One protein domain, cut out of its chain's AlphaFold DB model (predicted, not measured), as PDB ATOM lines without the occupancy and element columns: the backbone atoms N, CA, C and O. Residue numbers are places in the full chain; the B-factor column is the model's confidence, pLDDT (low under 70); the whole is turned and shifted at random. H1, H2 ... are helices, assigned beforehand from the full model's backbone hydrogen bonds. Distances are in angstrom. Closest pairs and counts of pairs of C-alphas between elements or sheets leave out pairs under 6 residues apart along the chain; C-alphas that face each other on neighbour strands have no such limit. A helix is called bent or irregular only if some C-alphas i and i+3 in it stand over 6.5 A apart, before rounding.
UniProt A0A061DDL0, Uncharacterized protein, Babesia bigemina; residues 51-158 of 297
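Overview. This is residues 51 to 158 of the 297 residues of an uncharacterized protein of Babesia bigemina (UniProt A0A061DDL0). Two long helices, H1 and H4, stand at about right angles in the middle of an all-helix domain; H5 packs across the last part of H4 and over H1, while H7 leads away from the first part of H4. H2 runs beside H4, and the short H6 fills the corner between H1, H4 and H5. The printed part has 108 residues with seven named helices, H1 to H7 in chain order, and no named strand. It is compact and rounded, with a radius of gyration of the C-alphas of 13.0 A and spans of 34 by 31 by 22 A.

Along the chain. Find C-alpha 51 at (1.010, 313.557, 43.931); from there H1, residues 51 to 68, runs 26.0 A. H4, residues 93 to 109, starts at C-alpha 93 (25.064, 298.851, 55.659) and measures 25.1 A; it is irregular, but only just, with C-alphas 105 and 108 6.7 A apart. H5, residues 117 to 130, measures 20.2 A. Look for H2 at residues 78 to 85, H3 at 88 to 91 and H6 at 139 to 143. H7, residues 148 to 158, measures 15.6 A and ends at C-alpha 158 (8.139, 287.774, 53.384).

Arrangement. Start at H1: its residues 57 to 65 touch H5 at a steep tilt of 51 degrees, opposite ways, the closest C-alphas being those of Ile 61 and Ile 121, 6.5 A apart. H1 also touches H6, at Val 57 and Arg 143, with C-alphas 5.1 A apart. H1 and H4 are close but not clearly touching. H4 is the hub, touching five helices. Its residues 102 to 109 touch H5, about perpendicular at 75 degrees, closest at the C-alphas of Ala 109 and Pro 119, 5.6 A. Its residues 94 to 98 touch H7 at a steep tilt of 59 degrees, closest at the C-alphas of Leu 95 and Ala 148, 5.0 A. H2 touches H4 at a shallow tilt of 9 degrees, opposite ways, closest at the C-alphas of Ile 85 and Phe 96, 6.4 A. H3 touches H4 only at the corner, closest at the C-alphas of Leu 88 and Phe 96, 5.4 A. H5 and H7 are apart. In H1, H2 and H5 every O i to N i+4 pair is within hydrogen-bond range; H4 has 11 of 13, H7 6 of 7, H6 0 of 1 but 2 of 2 O i to N i+3 pairs, and H3 is too short for an i+4 pair.

Size, cuts and confidence. The two C-alphas farthest apart, those of Asp 112 and Thr 158, are 38.0 A apart. The printed part has no cut, and no link is long. Mean pLDDT of the printed part is 89.1; look for values under 70 at residues 51 to 53 and 157 to 158.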
ATOM      1  N   ASP A  51       1.718 314.094  42.760       65.12
ATOM      2  CA  ASP A  51       1.010 313.557  43.931       65.12
ATOM      3  C   ASP A  51       1.519 312.156  44.331       65.12
ATOM      4  O   ASP A  51       1.690 311.845  45.510       65.12
ATOM      5  N   ASP A  52       1.851 311.305  43.354       64.31
ATOM      6  CA  ASP A  52       2.406 309.973  43.626       64.31
ATOM      7  C   ASP A  52       3.863 310.032  44.147       64.31
ATOM      8  O   ASP A  52       4.261 309.197  44.968       64.31
ATOM      9  N   ALA A  53       4.658 311.026  43.725       69.06
ATOM     10  CA  ALA A  53       6.024 311.230  44.215       69.06
ATOM     11  C   ALA A  53       6.044 311.762  45.658       69.06
ATOM     12  O   ALA A  53       6.793 311.245  46.492       69.06
ATOM     13  N   ASP A  54       5.174 312.724  45.976       77.56
ATOM     14  CA  ASP A  54       5.051 313.285  47.324       77.56
ATOM     15  C   ASP A  54       4.549 312.228  48.323       77.56
ATOM     16  O   ASP A  54       5.123 312.059  49.405       77.56
ATOM     17  N   ARG A  55       3.572 311.399  47.923       77.25
ATOM     18  CA  ARG A  55       3.142 310.229  48.711       77.25
ATOM     19  C   ARG A  55       4.271 309.234  48.968       77.25
ATOM     20  O   ARG A  55       4.363 308.669  50.060       77.25
ATOM     21  N   CYS A  56       5.120 308.984  47.971       84.00
ATOM     22  CA  CYS A  56       6.261 308.080  48.111       84.00
ATOM     23  C   CYS A  56       7.239 308.585  49.179       84.00
ATOM     24  O   CYS A  56       7.619 307.824  50.075       84.00
ATOM     25  N   VAL A  57       7.587 309.874  49.116       88.38
ATOM     26  CA  VAL A  57       8.474 310.531  50.082       88.38
ATOM     27  C   VAL A  57       7.891 310.450  51.489       88.38
ATOM     28  O   VAL A  57       8.553 309.922  52.385       88.38
ATOM     29  N   LEU A  58       6.640 310.880  51.681       88.12
ATOM     30  CA  LEU A  58       5.996 310.878  52.994       88.12
ATOM     31  C   LEU A  58       5.934 309.468  53.592       88.12
ATOM     32  O   LEU A  58       6.289 309.258  54.751       88.12
ATOM     33  N   ARG A  59       5.566 308.465  52.787       89.69
ATOM     34  CA  ARG A  59       5.563 307.059  53.212       89.69
ATOM     35  C   ARG A  59       6.938 306.608  53.701       89.69
ATOM     36  O   ARG A  59       7.032 305.897  54.700       89.69
ATOM     37  N   ASN A  60       7.999 306.975  52.990       90.38
ATOM     38  CA  ASN A  60       9.357 306.575  53.344       90.38
ATOM     39  C   ASN A  60       9.846 307.300  54.609       90.38
ATOM     40  O   ASN A  60      10.428 306.654  55.478       90.38
ATOM     41  N   ILE A  61       9.522 308.587  54.768       93.06
ATOM     42  CA  ILE A  61       9.766 309.350  56.002       93.06
ATOM     43  C   ILE A  61       9.058 308.692  57.192       93.06
ATOM     44  O   ILE A  61       9.679 308.448  58.225       93.06
ATOM     45  N   LEU A  62       7.777 308.345  57.049       91.75
ATOM     46  CA  LEU A  62       7.003 307.692  58.108       91.75
ATOM     47  C   LEU A  62       7.572 306.320  58.487       91.75
ATOM     48  O   LEU A  62       7.571 305.962  59.662       91.75
ATOM     49  N   ARG A  63       8.102 305.564  57.518       89.81
ATOM     50  CA  ARG A  63       8.811 304.305  57.788       89.81
ATOM     51  C   ARG A  63      10.088 304.528  58.588       89.81
ATOM     52  O   ARG A  63      10.343 303.758  59.507       89.81
ATOM     53  N   CYS A  64      10.862 305.567  58.275       93.81
ATOM     54  CA  CYS A  64      12.018 305.940  59.088       93.81
ATOM     55  C   CYS A  64      11.589 306.309  60.510       93.81
ATOM     56  O   CYS A  64      12.195 305.828  61.461       93.81
ATOM     57  N   PHE A  65      10.516 307.094  60.664       92.38
ATOM     58  CA  PHE A  65      10.005 307.459  61.984       92.38
ATOM     59  C   PHE A  65       9.613 306.222  62.800       92.38
ATOM     60  O   PHE A  65      10.105 306.039  63.904       92.38
ATOM     61  N   HIS A  66       8.798 305.336  62.225       89.75
ATOM     62  CA  HIS A  66       8.375 304.095  62.878       89.75
ATOM     63  C   HIS A  66       9.557 303.171  63.200       89.75
ATOM     64  O   HIS A  66       9.534 302.459  64.197       89.75
ATOM     65  N   PHE A  67      10.578 303.115  62.346       91.94
ATOM     66  CA  PHE A  67      11.760 302.301  62.623       91.94
ATOM     67  C   PHE A  67      12.525 302.832  63.842       91.94
ATOM     68  O   PHE A  67      12.974 302.056  64.677       91.94
ATOM     69  N   LEU A  68      12.691 304.152  63.924       92.50
ATOM     70  CA  LEU A  68      13.487 304.812  64.957       92.50
ATOM     71  C   LEU A  68      12.715 304.998  66.275       92.50
ATOM     72  O   LEU A  68      13.338 305.093  67.330       92.50
ATOM     73  N   ASP A  69      11.380 305.012  66.235       89.94
ATOM     74  CA  ASP A  69      10.490 304.939  67.402       89.94
ATOM     75  C   ASP A  69      10.216 303.474  67.787       89.94
ATOM     76  O   ASP A  69       9.085 302.993  67.780       89.94
ATOM     77  N   PHE A  70      11.289 302.734  68.078       79.38
ATOM     78  CA  PHE A  70      11.249 301.284  68.305       79.38
ATOM     79  C   PHE A  70      10.448 300.856  69.551       79.38
ATOM     80  O   PHE A  70      10.097 299.685  69.674       79.38
ATOM     81  N   GLU A  71      10.144 301.790  70.457       80.69
ATOM     82  CA  GLU A  71       9.327 301.565  71.661       80.69
ATOM     83  C   GLU A  71       7.897 302.129  71.538       80.69
ATOM     84  O   GLU A  71       7.166 302.117  72.526       80.69
ATOM     85  N   ASP A  72       7.497 302.636  70.363       81.12
ATOM     86  CA  ASP A  72       6.170 303.231  70.107       81.12
ATOM     87  C   ASP A  72       5.795 304.340  71.114       81.12
ATOM     88  O   ASP A  72       4.682 304.428  71.639       81.12
ATOM     89  N   ARG A  73       6.763 305.207  71.434       81.00
ATOM     90  CA  ARG A  73       6.603 306.291  72.420       81.00
ATOM     91  C   ARG A  73       6.076 307.581  71.793       81.00
ATOM     92  O   ARG A  73       5.903 308.584  72.496       81.00
ATOM     93  N   GLY A  74       5.882 307.599  70.476       85.62
ATOM     94  CA  GLY A  74       5.486 308.769  69.699       85.62
ATOM     95  C   GLY A  74       6.606 309.800  69.524       85.62
ATOM     96  O   GLY A  74       6.337 310.931  69.107       85.62
ATOM     97  N   HIS A  75       7.850 309.448  69.862       90.31
ATOM     98  CA  HIS A  75       9.011 310.323  69.735       90.31
ATOM     99  C   HIS A  75      10.320 309.537  69.624       90.31
ATOM    100  O   HIS A  75      10.473 308.456  70.182       90.31
ATOM    101  N   ILE A  76      11.305 310.142  68.965       91.75
ATOM    102  CA  ILE A  76      12.637 309.567  68.767       91.75
ATOM    103  C   ILE A  76      13.631 310.265  69.694       91.75
ATOM    104  O   ILE A  76      13.744 311.489  69.678       91.75
ATOM    105  N   SER A  77      14.384 309.490  70.472       93.69
ATOM    106  CA  SER A  77      15.588 309.951  71.172       93.69
ATOM    107  C   SER A  77      16.794 309.652  70.275       93.69
ATOM    108  O   SER A  77      17.080 308.475  70.055       93.69
ATOM    109  N   PRO A  78      17.508 310.649  69.710       92.75
ATOM    110  CA  PRO A  78      18.588 310.374  68.758       92.75
ATOM    111  C   PRO A  78      19.718 309.521  69.334       92.75
ATOM    112  O   PRO A  78      20.298 308.716  68.615       92.75
ATOM    113  N   ALA A  79      20.026 309.674  70.626       91.06
ATOM    114  CA  ALA A  79      21.060 308.882  71.288       91.06
ATOM    115  C   ALA A  79      20.670 307.397  71.364       91.06
ATOM    116  O   ALA A  79      21.459 306.527  70.995       91.06
ATOM    117  N   GLU A  80      19.434 307.112  71.779       92.38
ATOM    118  CA  GLU A  80      18.904 305.746  71.838       92.38
ATOM    119  C   GLU A  80      18.740 305.157  70.439       92.38
ATOM    120  O   GLU A  80      19.127 304.017  70.198       92.38
ATOM    121  N   ALA A  81      18.244 305.952  69.490       93.62
ATOM    122  CA  ALA A  81      18.089 305.541  68.104       93.62
ATOM    123  C   ALA A  81      19.437 305.176  67.462       93.62
ATOM    124  O   ALA A  81      19.523 304.163  66.775       93.62
ATOM    125  N   MET A  82      20.507 305.936  67.731       95.00
ATOM    126  CA  MET A  82      21.858 305.605  67.261       95.00
ATOM    127  C   MET A  82      22.364 304.276  67.832       95.00
ATOM    128  O   MET A  82      22.939 303.473  67.095       95.00
ATOM    129  N   ALA A  83      22.145 304.028  69.125       93.94
ATOM    130  CA  ALA A  83      22.501 302.756  69.748       93.94
ATOM    131  C   ALA A  83      21.686 301.593  69.155       93.94
ATOM    132  O   ALA A  83      22.245 300.537  68.862       93.94
ATOM    133  N   PHE A  84      20.393 301.816  68.907       93.62
ATOM    134  CA  PHE A  84      19.485 300.844  68.305       93.62
ATOM    135  C   PHE A  84      19.889 300.457  66.874       93.62
ATOM    136  O   PHE A  84      19.853 299.278  66.528       93.62
ATOM    137  N   ILE A  85      20.327 301.413  66.044       95.25
ATOM    138  CA  ILE A  85      20.744 301.121  64.661       95.25
ATOM    139  C   ILE A  85      22.173 300.577  64.554       95.25
ATOM    140  O   ILE A  85      22.526 300.039  63.508       95.25
ATOM    141  N   ALA A  86      23.008 300.681  65.593       94.25
ATOM    142  CA  ALA A  86      24.420 300.287  65.535       94.25
ATOM    143  C   ALA A  86      24.677 298.853  65.009       94.25
ATOM    144  O   ALA A  86      25.601 298.685  64.204       94.25
ATOM    145  N   PRO A  87      23.873 297.823  65.357       93.12
ATOM    146  CA  PRO A  87      24.026 296.477  64.796       93.12
ATOM    147  C   PRO A  87      23.831 296.405  63.270       93.12
ATOM    148  O   PRO A  87      24.436 295.557  62.608       93.12
ATOM    149  N   LEU A  88      23.046 297.318  62.682       92.25
ATOM    150  CA  LEU A  88      22.804 297.363  61.234       92.25
ATOM    151  C   LEU A  88      24.066 297.676  60.438       92.25
ATOM    152  O   LEU A  88      24.139 297.312  59.271       92.25
ATOM    153  N   LYS A  89      25.087 298.280  61.056       94.31
ATOM    154  CA  LYS A  89      26.349 298.601  60.379       94.31
ATOM    155  C   LYS A  89      26.982 297.384  59.693       94.31
ATOM    156  O   LYS A  89      27.653 297.543  58.680       94.31
ATOM    157  N   ARG A  90      26.788 296.181  60.247       92.50
ATOM    158  CA  ARG A  90      27.246 294.922  59.635       92.50
ATOM    159  C   ARG A  90      26.139 294.216  58.849       92.50
ATOM    160  O   ARG A  90      26.409 293.748  57.754       92.50
ATOM    161  N   ALA A  91      24.922 294.159  59.394       89.31
ATOM    162  CA  ALA A  91      23.822 293.375  58.819       89.31
ATOM    163  C   ALA A  91      23.149 294.036  57.599       89.31
ATOM    164  O   ALA A  91      22.688 293.363  56.685       89.31
ATOM    165  N   SER A  92      23.057 295.368  57.576       92.31
ATOM    166  CA  SER A  92      22.454 296.127  56.477       92.31
ATOM    167  C   SER A  92      23.102 297.516  56.360       92.31
ATOM    168  O   SER A  92      22.531 298.504  56.835       92.31
ATOM    169  N   PRO A  93      24.298 297.606  55.743       94.56
ATOM    170  CA  PRO A  93      25.064 298.851  55.659       94.56
ATOM    171  C   PRO A  93      24.280 300.002  55.020       94.56
ATOM    172  O   PRO A  93      24.224 301.082  55.600       94.56
ATOM    173  N   ASP A  94      23.574 299.755  53.910       94.56
ATOM    174  CA  ASP A  94      22.756 300.777  53.237       94.56
ATOM    175  C   ASP A  94      21.682 301.377  54.158       94.56
ATOM    176  O   ASP A  94      21.402 302.576  54.125       94.56
ATOM    177  N   LEU A  95      21.031 300.527  54.963       94.62
ATOM    178  CA  LEU A  95      19.989 300.962  55.890       94.62
ATOM    179  C   LEU A  95      20.602 301.751  57.044       94.62
ATOM    180  O   LEU A  95      20.040 302.762  57.457       94.62
ATOM    181  N   PHE A  96      21.754 301.302  57.544       97.12
ATOM    182  CA  PHE A  96      22.499 302.014  58.571       97.12
ATOM    183  C   PHE A  96      22.904 303.415  58.101       97.12
ATOM    184  O   PHE A  96      22.642 304.381  58.814       97.12
ATOM    185  N   GLU A  97      23.480 303.545  56.903       97.69
ATOM    186  CA  GLU A  97      23.889 304.835  56.332       97.69
ATOM    187  C   GLU A  97      22.696 305.775  56.145       97.69
ATOM    188  O   GLU A  97      22.734 306.919  56.604       97.69
ATOM    189  N   LEU A  98      21.594 305.273  55.576       97.69
ATOM    190  CA  LEU A  98      20.355 306.037  55.434       97.69
ATOM    191  C   LEU A  98      19.838 306.551  56.787       97.69
ATOM    192  O   LEU A  98      19.508 307.730  56.919       97.69
ATOM    193  N   LEU A  99      19.750 305.683  57.799       97.62
ATOM    194  CA  LEU A  99      19.232 306.059  59.117       97.62
ATOM    195  C   LEU A  99      20.181 307.011  59.861       97.62
ATOM    196  O   LEU A  99      19.703 307.902  60.566       97.62
ATOM    197  N   CYS A 100      21.497 306.887  59.666       97.50
ATOM    198  CA  CYS A 100      22.473 307.850  60.178       97.50
ATOM    199  C   CYS A 100      22.239 309.249  59.598       97.50
ATOM    200  O   CYS A 100      22.188 310.218  60.356       97.50
ATOM    201  N   GLU A 101      22.053 309.369  58.279       96.94
ATOM    202  CA  GLU A 101      21.781 310.668  57.652       96.94
ATOM    203  C   GLU A 101      20.433 311.247  58.081       96.94
ATOM    204  O   GLU A 101      20.335 312.437  58.385       96.94
ATOM    205  N   VAL A 102      19.404 310.404  58.197       97.25
ATOM    206  CA  VAL A 102      18.095 310.807  58.725       97.25
ATOM    207  C   VAL A 102      18.224 311.392  60.135       97.25
ATOM    208  O   VAL A 102      17.681 312.465  60.411       97.25
ATOM    209  N   LEU A 103      18.956 310.726  61.033       96.19
ATOM    210  CA  LEU A 103      19.174 311.208  62.399       96.19
ATOM    211  C   LEU A 103      20.021 312.487  62.431       96.19
ATOM    212  O   LEU A 103      19.720 313.399  63.201       96.19
ATOM    213  N   ALA A 104      21.039 312.592  61.574       94.88
ATOM    214  CA  ALA A 104      21.871 313.787  61.469       94.88
ATOM    215  C   ALA A 104      21.050 315.016  61.048       94.88
ATOM    216  O   ALA A 104      21.150 316.072  61.672       94.88
ATOM    217  N   VAL A 105      20.187 314.863  60.042       94.38
ATOM    218  CA  VAL A 105      19.327 315.938  59.530       94.38
ATOM    219  C   VAL A 105      18.240 316.333  60.525       94.38
ATOM    220  O   VAL A 105      17.941 317.517  60.693       94.38
ATOM    221  N   THR A 106      17.647 315.354  61.206       92.50
ATOM    222  CA  THR A 106      16.536 315.599  62.137       92.50
ATOM    223  C   THR A 106      16.990 316.081  63.510       92.50
ATOM    224  O   THR A 106      16.172 316.597  64.268       92.50
ATOM    225  N   LYS A 107      18.295 316.037  63.812       86.31
ATOM    226  CA  LYS A 107      18.878 316.554  65.062       86.31
ATOM    227  C   LYS A 107      18.517 318.018  65.347       86.31
ATOM    228  O   LYS A 107      18.450 318.410  66.507       86.31
ATOM    229  N   HIS A 108      18.263 318.828  64.322       82.06
ATOM    230  CA  HIS A 108      17.855 320.228  64.490       82.06
ATOM    231  C   HIS A 108      16.398 320.402  64.944       82.06
ATOM    232  O   HIS A 108      16.034 321.470  65.422       82.06
ATOM    233  N   ALA A 109      15.577 319.355  64.837       82.12
ATOM    234  CA  ALA A 109      14.185 319.329  65.285       82.12
ATOM    235  C   ALA A 109      14.031 318.855  66.747       82.12
ATOM    236  O   ALA A 109      12.925 318.534  67.186       82.12
ATOM    237  N   LEU A 110      15.143 318.768  67.481       86.50
ATOM    238  CA  LEU A 110      15.203 318.272  68.849       86.50
ATOM    239  C   LEU A 110      14.578 319.268  69.830       86.50
ATOM    240  O   LEU A 110      15.005 320.418  69.919       86.50
ATOM    241  N   VAL A 111      13.616 318.795  70.616       85.38
ATOM    242  CA  VAL A 111      13.024 319.512  71.748       85.38
ATOM    243  C   VAL A 111      13.143 318.599  72.964       85.38
ATOM    244  O   VAL A 111      12.714 317.448  72.915       85.38
ATOM    245  N   ASP A 112      13.799 319.068  74.026       86.62
ATOM    246  CA  ASP A 112      14.040 318.297  75.258       86.62
ATOM    247  C   ASP A 112      14.701 316.923  75.026       86.62
ATOM    248  O   ASP A 112      14.357 315.917  75.645       86.62
ATOM    249  N   GLY A 113      15.648 316.855  74.084       87.25
ATOM    250  CA  GLY A 113      16.347 315.608  73.751       87.25
ATOM    251  C   GLY A 113      15.519 314.616  72.927       87.25
ATOM    252  O   GLY A 113      15.972 313.497  72.687       87.25
ATOM    253  N   ARG A 114      14.328 315.014  72.464       91.12
ATOM    254  CA  ARG A 114      13.384 314.164  71.733       91.12
ATOM    255  C   ARG A 114      12.937 314.823  70.435       91.12
ATOM    256  O   ARG A 114      12.895 316.044  70.317       91.12
ATOM    257  N   ILE A 115      12.579 314.010  69.452       91.75
ATOM    258  CA  ILE A 115      12.044 314.463  68.170       91.75
ATOM    259  C   ILE A 115      10.649 313.867  68.011       91.75
ATOM    260  O   ILE A 115      10.490 312.657  67.861       91.75
ATOM    261  N   GLY A 116       9.627 314.718  68.063       89.56
ATOM    262  CA  GLY A 116       8.255 314.309  67.769       89.56
ATOM    263  C   GLY A 116       8.043 314.047  66.276       89.56
ATOM    264  O   GLY A 116       8.792 314.539  65.429       89.56
ATOM    265  N   LYS A 117       6.969 313.324  65.946       88.12
ATOM    266  CA  LYS A 117       6.607 312.961  64.565       88.12
ATOM    267  C   LYS A 117       6.511 314.159  63.616       88.12
ATOM    268  O   LYS A 117       7.097 314.145  62.540       88.12
ATOM    269  N   GLU A 118       5.806 315.209  64.023       90.44
ATOM    270  CA  GLU A 118       5.565 316.375  63.167       90.44
ATOM    271  C   GLU A 118       6.848 317.199  62.892       90.44
ATOM    272  O   GLU A 118       7.144 317.484  61.730       90.44
ATOM    273  N   PRO A 119       7.680 317.547  63.901       89.88
ATOM    274  CA  PRO A 119       9.004 318.126  63.654       89.88
ATOM    275  C   PRO A 119       9.914 317.249  62.781       89.88
ATOM    276  O   PRO A 119      10.608 317.778  61.915       89.88
ATOM    277  N   PHE A 120       9.882 315.925  62.969       93.69
ATOM    278  CA  PHE A 120      10.668 314.975  62.180       93.69
ATOM    279  C   PHE A 120      10.303 315.022  60.689       93.69
ATOM    280  O   PHE A 120      11.187 315.164  59.844       93.69
ATOM    281  N   ILE A 121       9.002 314.950  60.372       91.19
ATOM    282  CA  ILE A 121       8.502 314.987  58.991       91.19
ATOM    283  C   ILE A 121       8.886 316.306  58.325       91.19
ATOM    284  O   ILE A 121       9.529 316.298  57.276       91.19
ATOM    285  N   ARG A 122       8.560 317.439  58.962       90.75
ATOM    286  CA  ARG A 122       8.820 318.769  58.391       90.75
ATOM    287  C   ARG A 122      10.301 318.993  58.095       90.75
ATOM    288  O   ARG A 122      10.633 319.528  57.038       90.75
ATOM    289  N   GLN A 123      11.184 318.559  58.994       94.50
ATOM    290  CA  GLN A 123      12.625 318.710  58.807       94.50
ATOM    291  C   GLN A 123      13.135 317.875  57.625       94.50
ATOM    292  O   GLN A 123      13.849 318.402  56.772       94.50
ATOM    293  N   LEU A 124      12.738 316.601  57.526       94.69
ATOM    294  CA  LEU A 124      13.162 315.737  56.420       94.69
ATOM    295  C   LEU A 124      12.606 316.187  55.077       94.69
ATOM    296  O   LEU A 124      13.348 316.203  54.102       94.69
ATOM    297  N   GLU A 125      11.336 316.580  55.006       93.50
ATOM    298  CA  GLU A 125      10.768 317.105  53.766       93.50
ATOM    299  C   GLU A 125      11.496 318.364  53.295       93.50
ATOM    300  O   GLU A 125      11.773 318.500  52.104       93.50
ATOM    301  N   SER A 126      11.813 319.279  54.215       92.50
ATOM    302  CA  SER A 126      12.563 320.493  53.890       92.50
ATOM    303  C   SER A 126      13.954 320.155  53.356       92.50
ATOM    304  O   SER A 126      14.360 320.678  52.319       92.50
ATOM    305  N   SER A 127      14.676 319.253  54.023       94.81
ATOM    306  CA  SER A 127      16.003 318.820  53.579       94.81
ATOM    307  C   SER A 127      15.949 318.096  52.237       94.81
ATOM    308  O   SER A 127      16.723 318.420  51.343       94.81
ATOM    309  N   LEU A 128      14.986 317.195  52.039       93.50
ATOM    310  CA  LEU A 128      14.787 316.506  50.766       93.50
ATOM    311  C   LEU A 128      14.398 317.462  49.641       93.50
ATOM    312  O   LEU A 128      14.772 317.209  48.504       93.50
ATOM    313  N   ARG A 129      13.667 318.548  49.905       91.88
ATOM    314  CA  ARG A 129      13.367 319.569  48.888       91.88
ATOM    315  C   ARG A 129      14.593 320.404  48.509       91.88
ATOM    316  O   ARG A 129      14.665 320.864  47.376       91.88
ATOM    317  N   ALA A 130      15.543 320.572  49.428       93.38
ATOM    318  CA  ALA A 130      16.770 321.331  49.198       93.38
ATOM    319  C   ALA A 130      17.849 320.555  48.415       93.38
ATOM    320  O   ALA A 130      18.711 321.181  47.801       93.38
ATOM    321  N   LEU A 131      17.811 319.217  48.414       93.31
ATOM    322  CA  LEU A 131      18.763 318.398  47.653       93.31
ATOM    323  C   LEU A 131      18.588 318.569  46.135       93.31
ATOM    324  O   LEU A 131      17.461 318.652  45.631       93.31
ATOM    325  N   ALA A 132      19.694 318.503  45.391       92.56
ATOM    326  CA  ALA A 132      19.671 318.469  43.928       92.56
ATOM    327  C   ALA A 132      18.879 317.252  43.409       92.56
ATOM    328  O   ALA A 132      18.681 316.268  44.123       92.56
ATOM    329  N   ARG A 133      18.363 317.302  42.177       86.56
ATOM    330  CA  ARG A 133      17.524 316.211  41.632       86.56
ATOM    331  C   ARG A 133      18.311 314.926  41.368       86.56
ATOM    332  O   ARG A 133      17.750 313.844  41.489       86.56
ATOM    333  N   ASP A 134      19.575 315.075  41.018       89.38
ATOM    334  CA  ASP A 134      20.573 314.045  40.728       89.38
ATOM    335  C   ASP A 134      21.454 313.710  41.943       89.38
ATOM    336  O   ASP A 134      22.479 313.042  41.814       89.38
ATOM    337  N   ASP A 135      21.048 314.170  43.128       92.12
ATOM    338  CA  ASP A 135      21.728 313.874  44.380       92.12
ATOM    339  C   ASP A 135      21.707 312.361  44.666       92.12
ATOM    340  O   ASP A 135      20.653 311.720  44.618       92.12
ATOM    341  N   ASN A 136      22.884 311.803  44.955       90.19
ATOM    342  CA  ASN A 136      23.090 310.376  45.219       90.19
ATOM    343  C   ASN A 136      23.380 310.079  46.700       90.19
ATOM    344  O   ASN A 136      23.850 308.986  47.022       90.19
ATOM    345  N   SER A 137      23.135 311.032  47.604       94.50
ATOM    346  CA  SER A 137      23.258 310.794  49.044       94.50
ATOM    347  C   SER A 137      22.305 309.681  49.505       94.50
ATOM    348  O   SER A 137      21.224 309.493  48.925       94.50
ATOM    349  N   PRO A 138      22.656 308.948  50.574       94.75
ATOM    350  CA  PRO A 138      21.737 308.050  51.262       94.75
ATOM    351  C   PRO A 138      20.367 308.687  51.524       94.75
ATOM    352  O   PRO A 138      19.344 308.070  51.227       94.75
ATOM    353  N   LEU A 139      20.318 309.943  51.969       95.31
ATOM    354  CA  LEU A 139      19.076 310.672  52.208       95.31
ATOM    355  C   LEU A 139      18.228 310.835  50.939       95.31
ATOM    356  O   LEU A 139      17.009 310.643  50.993       95.31
ATOM    357  N   ALA A 140      18.840 311.124  49.784       94.81
ATOM    358  CA  ALA A 140      18.129 311.270  48.511       94.81
ATOM    359  C   ALA A 140      17.365 309.996  48.101       94.81
ATOM    360  O   ALA A 140      16.336 310.086  47.416       94.81
ATOM    361  N   GLN A 141      17.779 308.818  48.588       94.38
ATOM    362  CA  GLN A 141      17.065 307.556  48.365       94.38
ATOM    363  C   GLN A 141      15.621 307.591  48.893       94.38
ATOM    364  O   GLN A 141      14.769 306.849  48.401       94.38
ATOM    365  N   LEU A 142      15.283 308.460  49.857       93.56
ATOM    366  CA  LEU A 142      13.907 308.597  50.360       93.56
ATOM    367  C   LEU A 142      12.904 309.040  49.287       93.56
ATOM    368  O   LEU A 142      11.710 308.790  49.445       93.56
ATOM    369  N   ARG A 143      13.367 309.619  48.172       91.12
ATOM    370  CA  ARG A 143      12.529 309.942  47.004       91.12
ATOM    371  C   ARG A 143      12.123 308.707  46.201       91.12
ATOM    372  O   ARG A 143      11.122 308.725  45.490       91.12
ATOM    373  N   GLN A 144      12.887 307.624  46.308       87.88
ATOM    374  CA  GLN A 144      12.689 306.422  45.513       87.88
ATOM    375  C   GLN A 144      11.740 305.434  46.212       87.88
ATOM    376  O   GLN A 144      11.798 305.258  47.432       87.88
ATOM    377  N   PRO A 145      10.885 304.717  45.463       84.19
ATOM    378  CA  PRO A 145       9.975 303.731  46.043       84.19
ATOM    379  C   PRO A 145      10.692 302.493  46.602       84.19
ATOM    380  O   PRO A 145      10.142 301.836  47.487       84.19
ATOM    381  N   CYS A 146      11.902 302.197  46.114       87.88
ATOM    382  CA  CYS A 146      12.686 301.000  46.425       87.88
ATOM    383  C   CYS A 146      14.020 301.340  47.116       87.88
ATOM    384  O   CYS A 146      15.089 300.965  46.649       87.88
ATOM    385  N   ASN A 147      13.967 302.053  48.240       91.38
ATOM    386  CA  ASN A 147      15.147 302.378  49.056       91.38
ATOM    387  C   ASN A 147      15.410 301.361  50.178       91.38
ATOM    388  O   ASN A 147      14.622 300.435  50.386       91.38
ATOM    389  N   ALA A 148      16.512 301.538  50.913       91.69
ATOM    390  CA  ALA A 148      16.918 300.637  51.993       91.69
ATOM    391  C   ALA A 148      15.820 300.425  53.055       91.69
ATOM    392  O   ALA A 148      15.509 299.282  53.397       91.69
ATOM    393  N   ILE A 149      15.152 301.495  53.510       91.12
ATOM    394  CA  ILE A 149      14.064 301.384  54.498       91.12
ATOM    395  C   ILE A 149      12.850 300.633  53.931       91.12
ATOM    396  O   ILE A 149      12.234 299.811  54.609       91.12
ATOM    397  N   SER A 150      12.518 300.845  52.656       88.19
ATOM    398  CA  SER A 150      11.425 300.132  51.991       88.19
ATOM    399  C   SER A 150      11.735 298.650  51.794       88.19
ATOM    400  O   SER A 150      10.846 297.825  52.002       88.19
ATOM    401  N   ARG A 151      12.985 298.311  51.446       90.06
ATOM    402  CA  ARG A 151      13.466 296.926  51.346       90.06
ATOM    403  C   ARG A 151      13.359 296.203  52.688       90.06
ATOM    404  O   ARG A 151      12.836 295.094  52.724       90.06
ATOM    405  N   TYR A 152      13.751 296.858  53.782       87.81
ATOM    406  CA  TYR A 152      13.628 296.311  55.136       87.81
ATOM    407  C   TYR A 152      12.178 295.956  55.499       87.81
ATOM    408  O   TYR A 152      11.870 294.820  55.845       87.81
ATOM    409  N   PHE A 153      11.237 296.892  55.349       82.38
ATOM    410  CA  PHE A 153       9.829 296.587  55.634       82.38
ATOM    411  C   PHE A 153       9.212 295.593  54.635       82.38
ATOM    412  O   PHE A 153       8.213 294.944  54.950       82.38
ATOM    413  N   GLY A 154       9.785 295.469  53.435       81.06
ATOM    414  CA  GLY A 154       9.442 294.429  52.469       81.06
ATOM    415  C   GLY A 154       9.847 293.032  52.941       81.06
ATOM    416  O   GLY A 154       9.016 292.126  52.912       81.06
ATOM    417  N   SER A 155      11.074 292.861  53.446       79.06
ATOM    418  CA  SER A 155      11.575 291.559  53.914       79.06
ATOM    419  C   SER A 155      10.864 291.055  55.178       79.06
ATOM    420  O   SER A 155      10.659 289.854  55.350       79.06
ATOM    421  N   LEU A 156      10.382 291.961  56.034       72.19
ATOM    422  CA  LEU A 156       9.546 291.590  57.183       72.19
ATOM    423  C   LEU A 156       8.197 290.978  56.773       72.19
ATOM    424  O   LEU A 156       7.628 290.170  57.511       72.19
ATOM    425  N   LYS A 157       7.666 291.355  55.600       60.66
ATOM    426  CA  LYS A 157       6.419 290.790  55.062       60.66
ATOM    427  C   LYS A 157       6.624 289.408  54.444       60.66
ATOM    428  O   LYS A 157       5.690 288.613  54.472       60.66
ATOM    429  N   THR A 158       7.813 289.102  53.928       44.41
ATOM    430  CA  THR A 158       8.139 287.774  53.384       44.41
ATOM    431  C   THR A 158       8.534 286.771  54.469       44.41
ATOM    432  O   THR A 158       8.191 285.599  54.347       44.41
TER     433      THR A 158